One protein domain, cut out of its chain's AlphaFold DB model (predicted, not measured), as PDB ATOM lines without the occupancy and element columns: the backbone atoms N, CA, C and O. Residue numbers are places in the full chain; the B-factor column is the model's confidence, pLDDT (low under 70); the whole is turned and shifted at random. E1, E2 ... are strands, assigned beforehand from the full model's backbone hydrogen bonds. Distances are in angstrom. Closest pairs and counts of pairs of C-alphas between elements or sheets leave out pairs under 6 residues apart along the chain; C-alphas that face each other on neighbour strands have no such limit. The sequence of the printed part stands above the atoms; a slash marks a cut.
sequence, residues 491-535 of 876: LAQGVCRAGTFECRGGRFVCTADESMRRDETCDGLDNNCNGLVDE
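AT A GLANCE: This is residues 491 to 535 of the 876 residues of the protein "DUF4114 domain-containing protein" of Myxococcaceae bacterium (UniProt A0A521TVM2). This is a rod with little regular structure: one small hairpin, E1 and E2, makes one end, and loops make the rest, the last stretch running to the other end near Asp 523 and then folding back. The printed part has 45 residues, no named helix and two named strands, E1 then E2, antiparallel neighbours in one sheet. The class is all strand, with only 8 residues in named elements. The whole is loose, with a radius of gyration of the C-alphas of 11.8 A and spans of 37 by 17 by 14 A.

IN THESE COORDINATES: From Leu 491 at (46.061, -51.312, -25.470) the printed part reaches E1, residues 499 to 503, 13.0 A long, beginning at C-alpha 499 (47.268, -43.350, -28.116). E2, residues 508 to 510, ends at C-alpha 510 (41.790, -40.611, -26.189). Residues 511 to 535 hold no named element.

HOW THE PARTS SIT: E1 and E2 form a hairpin with a tight link, antiparallel at 156 degrees. C-alphas 501 and 510 face each other at 4.3 A. N 502 and O 509 are within hydrogen-bond range at 2.8 A, as are N 509 and O 502 at 2.8 A.

THE WHOLE: The C-alphas farthest apart, of Gly 506 and Asp 523, are 37.7 A apart. The printed part has no cut. Its mean pLDDT is 73.5; 15 residues are under 70, among them 510 to 517.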
ATOM      1  N   LEU A 491      45.269 -50.084 -25.608       60.59
ATOM      2  CA  LEU A 491      46.061 -51.312 -25.470       60.59
ATOM      3  C   LEU A 491      47.050 -51.459 -26.637       60.59
ATOM      4  O   LEU A 491      46.758 -51.071 -27.764       60.59
ATOM      5  N   ALA A 492      48.228 -52.020 -26.362       61.66
ATOM      6  CA  ALA A 492      49.264 -52.316 -27.357       61.66
ATOM      7  C   ALA A 492      49.321 -53.826 -27.657       61.66
ATOM      8  O   ALA A 492      50.378 -54.450 -27.555       61.66
ATOM      9  N   GLN A 493      48.165 -54.427 -27.941       60.97
ATOM     10  CA  GLN A 493      48.003 -55.864 -28.166       60.97
ATOM     11  C   GLN A 493      47.249 -56.073 -29.491       60.97
ATOM     12  O   GLN A 493      46.300 -55.350 -29.766       60.97
ATOM     13  N   GLY A 494      47.704 -56.995 -30.346       70.25
ATOM     14  CA  GLY A 494      47.126 -57.192 -31.686       70.25
ATOM     15  C   GLY A 494      47.481 -56.082 -32.689       70.25
ATOM     16  O   GLY A 494      48.635 -55.658 -32.769       70.25
ATOM     17  N   VAL A 495      46.495 -55.618 -33.468       71.88
ATOM     18  CA  VAL A 495      46.654 -54.523 -34.456       71.88
ATOM     19  C   VAL A 495      46.620 -53.125 -33.822       71.88
ATOM     20  O   VAL A 495      46.849 -52.119 -34.499       71.88
ATOM     21  N   CYS A 496      46.364 -53.054 -32.516       70.56
ATOM     22  CA  CYS A 496      46.116 -51.819 -31.789       70.56
ATOM     23  C   CYS A 496      47.389 -51.018 -31.505       70.56
ATOM     24  O   CYS A 496      48.442 -51.549 -31.138       70.56
ATOM     25  N   ARG A 497      47.270 -49.693 -31.631       69.00
ATOM     26  CA  ARG A 497      48.299 -48.730 -31.226       69.00
ATOM     27  C   ARG A 497      47.841 -47.981 -29.982       69.00
ATOM     28  O   ARG A 497      46.737 -47.445 -29.953       69.00
ATOM     29  N   ALA A 498      48.721 -47.881 -28.992       65.38
ATOM     30  CA  ALA A 498      48.506 -46.992 -27.857       65.38
ATOM     31  C   ALA A 498      48.461 -45.524 -28.332       65.38
ATOM     32  O   ALA A 498      49.319 -45.087 -29.102       65.38
ATOM     33  N   GLY A 499      47.456 -44.780 -27.881       69.50
ATOM     34  CA  GLY A 499      47.268 -43.350 -28.116       69.50
ATOM     35  C   GLY A 499      47.579 -42.490 -26.889       69.50
ATOM     36  O   GLY A 499      48.113 -42.955 -25.880       69.50
ATOM     37  N   THR A 500      47.233 -41.205 -26.976       73.00
ATOM     38  CA  THR A 500      47.437 -40.221 -25.896       73.00
ATOM     39  C   THR A 500      46.152 -39.442 -25.621       73.00
ATOM     40  O   THR A 500      45.372 -39.197 -26.539       73.00
ATOM     41  N   PHE A 501      45.879 -39.070 -24.371       68.69
ATOM     42  CA  PHE A 501      44.709 -38.238 -24.071       68.69
ATOM     43  C   PHE A 501      44.950 -36.779 -24.502       68.69
ATOM     44  O   PHE A 501      45.884 -36.140 -24.017       68.69
ATOM     45  N   GLU A 502      44.094 -36.256 -25.384       78.00
ATOM     46  CA  GLU A 502      44.080 -34.867 -25.872       78.00
ATOM     47  C   GLU A 502      42.781 -34.181 -25.426       78.00
ATOM     48  O   GLU A 502      41.708 -34.779 -25.488       78.00
ATOM     49  N   CYS A 503      42.850 -32.931 -24.967       72.12
ATOM     50  CA  CYS A 503      41.650 -32.176 -24.622       72.12
ATOM     51  C   CYS A 503      40.946 -31.677 -25.893       72.12
ATOM     52  O   CYS A 503      41.532 -30.921 -26.666       72.12
ATOM     53  N   ARG A 504      39.695 -32.096 -26.124       78.12
ATOM     54  CA  ARG A 504      38.863 -31.604 -27.234       78.12
ATOM     55  C   ARG A 504      37.435 -31.361 -26.760       78.12
ATOM     56  O   ARG A 504      36.772 -32.297 -26.317       78.12
ATOM     57  N   GLY A 505      36.957 -30.123 -26.900       71.31
ATOM     58  CA  GLY A 505      35.580 -29.740 -26.571       71.31
ATOM     59  C   GLY A 505      35.222 -29.955 -25.098       71.31
ATOM     60  O   GLY A 505      34.131 -30.445 -24.813       71.31
ATOM     61  N   GLY A 506      36.146 -29.656 -24.180       72.56
ATOM     62  CA  GLY A 506      35.905 -29.772 -22.746       72.56
ATOM     63  C   GLY A 506      35.919 -31.175 -22.150       72.56
ATOM     64  O   GLY A 506      35.287 -31.418 -21.124       72.56
ATOM     65  N   ARG A 507      36.593 -32.132 -22.799       71.69
ATOM     66  CA  ARG A 507      36.845 -33.473 -22.251       71.69
ATOM     67  C   ARG A 507      38.162 -34.042 -22.778       71.69
ATOM     68  O   ARG A 507      38.495 -33.855 -23.947       71.69
ATOM     69  N   PHE A 508      38.887 -34.794 -21.944       73.50
ATOM     70  CA  PHE A 508      40.011 -35.607 -22.414       73.50
ATOM     71  C   PHE A 508      39.494 -36.718 -23.334       73.50
ATOM     72  O   PHE A 508      38.803 -37.643 -22.904       73.50
ATOM     73  N   VAL A 509      39.829 -36.613 -24.614       70.50
ATOM     74  CA  VAL A 509      39.535 -37.594 -25.651       70.50
ATOM     75  C   VAL A 509      40.798 -38.412 -25.895       70.50
ATOM     76  O   VAL A 509      41.874 -37.869 -26.136       70.50
ATOM     77  N   CYS A 510      40.689 -39.736 -25.809       68.75
ATOM     78  CA  CYS A 510      41.790 -40.611 -26.189       68.75
ATOM     79  C   CYS A 510      41.994 -40.522 -27.706       68.75
ATOM     80  O   CYS A 510      41.084 -40.836 -28.464       68.75
ATOM     81  N   THR A 511      43.181 -40.111 -28.147       69.12
ATOM     82  CA  THR A 511      43.544 -40.032 -29.576       69.12
ATOM     83  C   THR A 511      44.045 -41.359 -30.139       69.12
ATOM     84  O   THR A 511      44.591 -41.387 -31.241       69.12
ATOM     85  N   ALA A 512      43.883 -42.466 -29.400       62.75
ATOM     86  CA  ALA A 512      44.054 -43.787 -29.992       62.75
ATOM     87  C   ALA A 512      43.077 -43.889 -31.166       62.75
ATOM     88  O   ALA A 512      41.897 -43.576 -31.029       62.75
ATOM     89  N   ASP A 513      43.617 -44.231 -32.327       58.19
ATOM     90  CA  ASP A 513      42.946 -44.070 -33.605       58.19
ATOM     91  C   ASP A 513      41.682 -44.945 -33.673       58.19
ATOM     92  O   ASP A 513      41.755 -46.149 -33.921       58.19
ATOM     93  N   GLU A 514      40.504 -44.352 -33.442       56.84
ATOM     94  CA  GLU A 514      39.220 -45.053 -33.587       56.84
ATOM     95  C   GLU A 514      39.006 -45.549 -35.026       56.84
ATOM     96  O   GLU A 514      38.199 -46.450 -35.238       56.84
ATOM     97  N   SER A 515      39.766 -45.033 -36.005       57.62
ATOM     98  CA  SER A 515      39.720 -45.505 -37.393       57.62
ATOM     99  C   SER A 515      40.360 -46.886 -37.607       57.62
ATOM    100  O   SER A 515      40.226 -47.458 -38.692       57.62
ATOM    101  N   MET A 516      41.016 -47.449 -36.582       59.09
ATOM    102  CA  MET A 516      41.549 -48.814 -36.612       59.09
ATOM    103  C   MET A 516      40.639 -49.852 -35.950       59.09
ATOM    104  O   MET A 516      40.869 -51.035 -36.186       59.09
ATOM    105  N   ARG A 517      39.601 -49.449 -35.195       65.31
ATOM    106  CA  ARG A 517      38.628 -50.408 -34.654       65.31
ATOM    107  C   ARG A 517      37.819 -50.990 -35.805       65.31
ATOM    108  O   ARG A 517      37.048 -50.284 -36.454       65.31
ATOM    109  N   ARG A 518      38.010 -52.273 -36.067       73.12
ATOM    110  CA  ARG A 518      37.199 -53.043 -37.011       73.12
ATOM    111  C   ARG A 518      36.355 -54.026 -36.224       73.12
ATOM    112  O   ARG A 518      36.715 -54.358 -35.104       73.12
ATOM    113  N   ASP A 519      35.246 -54.479 -36.802       79.69
ATOM    114  CA  ASP A 519      34.551 -55.642 -36.254       79.69
ATOM    115  C   ASP A 519      35.551 -56.796 -36.125       79.69
ATOM    116  O   ASP A 519      36.417 -56.973 -36.993       79.69
ATOM    117  N   GLU A 520      35.445 -57.551 -35.032       83.75
ATOM    118  CA  GLU A 520      36.350 -58.662 -34.771       83.75
ATOM    119  C   GLU A 520      36.401 -59.611 -35.972       83.75
ATOM    120  O   GLU A 520      35.382 -59.947 -36.587       83.75
ATOM    121  N   THR A 521      37.612 -60.038 -36.313       87.69
ATOM    122  CA  THR A 521      37.881 -61.040 -37.342       87.69
ATOM    123  C   THR A 521      38.594 -62.194 -36.671       87.69
ATOM    124  O   THR A 521      39.453 -61.966 -35.840       87.69
ATOM    125  N   CYS A 522      38.243 -63.430 -37.023       89.62
ATOM    126  CA  CYS A 522      38.858 -64.607 -36.421       89.62
ATOM    127  C   CYS A 522      40.295 -64.823 -36.922       89.62
ATOM    128  O   CYS A 522      40.523 -65.654 -37.804       89.62
ATOM    129  N   ASP A 523      41.243 -64.058 -36.394       86.88
ATOM    130  CA  ASP A 523      42.649 -64.048 -36.810       86.88
ATOM    131  C   ASP A 523      43.634 -64.064 -35.630       86.88
ATOM    132  O   ASP A 523      44.851 -64.130 -35.835       86.88
ATOM    133  N   GLY A 524      43.125 -64.097 -34.394       85.88
ATOM    134  CA  GLY A 524      43.942 -64.178 -33.189       85.88
ATOM    135  C   GLY A 524      44.525 -62.828 -32.784       85.88
ATOM    136  O   GLY A 524      45.454 -62.788 -31.969       85.88
ATOM    137  N   LEU A 525      44.005 -61.737 -33.347       85.19
ATOM    138  CA  LEU A 525      44.335 -60.360 -33.013       85.19
ATOM    139  C   LEU A 525      43.107 -59.688 -32.376       85.19
ATOM    140  O   LEU A 525      41.973 -60.021 -32.681       85.19
ATOM    141  N   ASP A 526      43.343 -58.736 -31.474       82.94
ATOM    142  CA  ASP A 526      42.306 -57.821 -30.973       82.94
ATOM    143  C   ASP A 526      42.105 -56.730 -32.039       82.94
ATOM    144  O   ASP A 526      42.985 -55.880 -32.226       82.94
ATOM    145  N   ASN A 527      41.027 -56.829 -32.821       82.94
ATOM    146  CA  ASN A 527      40.787 -56.002 -34.010       82.94
ATOM    147  C   ASN A 527      39.953 -54.751 -33.710       82.94
ATOM    148  O   ASN A 527      40.036 -53.749 -34.432       82.94
ATOM    149  N   ASN A 528      39.168 -54.783 -32.639       78.38
ATOM    150  CA  ASN A 528      38.354 -53.674 -32.162       78.38
ATOM    151  C   ASN A 528      38.977 -52.944 -30.958       78.38
ATOM    152  O   ASN A 528      38.439 -51.929 -30.500       78.38
ATOM    153  N   CYS A 529      40.142 -53.398 -30.495       77.25
ATOM    154  CA  CYS A 529      40.954 -52.788 -29.451       77.25
ATOM    155  C   CYS A 529      40.251 -52.672 -28.094       77.25
ATOM    156  O   CYS A 529      40.432 -51.668 -27.390       77.25
ATOM    157  N   ASN A 530      39.442 -53.668 -27.729       75.75
ATOM    158  CA  ASN A 530      38.745 -53.722 -26.441       75.75
ATOM    159  C   ASN A 530      39.477 -54.563 -25.375       75.75
ATOM    160  O   ASN A 530      39.069 -54.559 -24.210       75.75
ATOM    161  N   GLY A 531      40.576 -55.225 -25.745       75.81
ATOM    162  CA  GLY A 531      41.418 -56.031 -24.866       75.81
ATOM    163  C   GLY A 531      41.062 -57.504 -24.779       75.81
ATOM    164  O   GLY A 531      41.680 -58.228 -23.994       75.81
ATOM    165  N   LEU A 532      40.095 -57.955 -25.567       81.94
ATOM    166  CA  LEU A 532      39.773 -59.355 -25.772       81.94
ATOM    167  C   LEU A 532      40.200 -59.742 -27.193       81.94
ATOM    168  O   LEU A 532      40.216 -58.920 -28.096       81.94
ATOM    169  N   VAL A 533      40.656 -60.982 -27.359       84.56
ATOM    170  CA  VAL A 533      41.034 -61.514 -28.675       84.56
ATOM    171  C   VAL A 533      39.894 -62.393 -29.167       84.56
ATOM    172  O   VAL A 533      39.497 -63.320 -28.451       84.56
ATOM    173  N   ASP A 534      39.422 -62.134 -30.387       85.50
ATOM    174  CA  ASP A 534      38.384 -62.895 -31.086       85.50
ATOM    175  C   ASP A 534      37.070 -63.093 -30.279       85.50
ATOM    176  O   ASP A 534      36.459 -64.174 -30.294       85.50
ATOM    177  N   GLU A 535      36.606 -62.098 -29.521       85.69
ATOM    178  CA  GLU A 535      35.400 -62.239 -28.702       85.69
ATOM    179  C   GLU A 535      34.103 -62.242 -29.521       85.69
ATOM    180  O   GLU A 535      33.981 -61.661 -30.594       85.69
TER     181      GLU A 535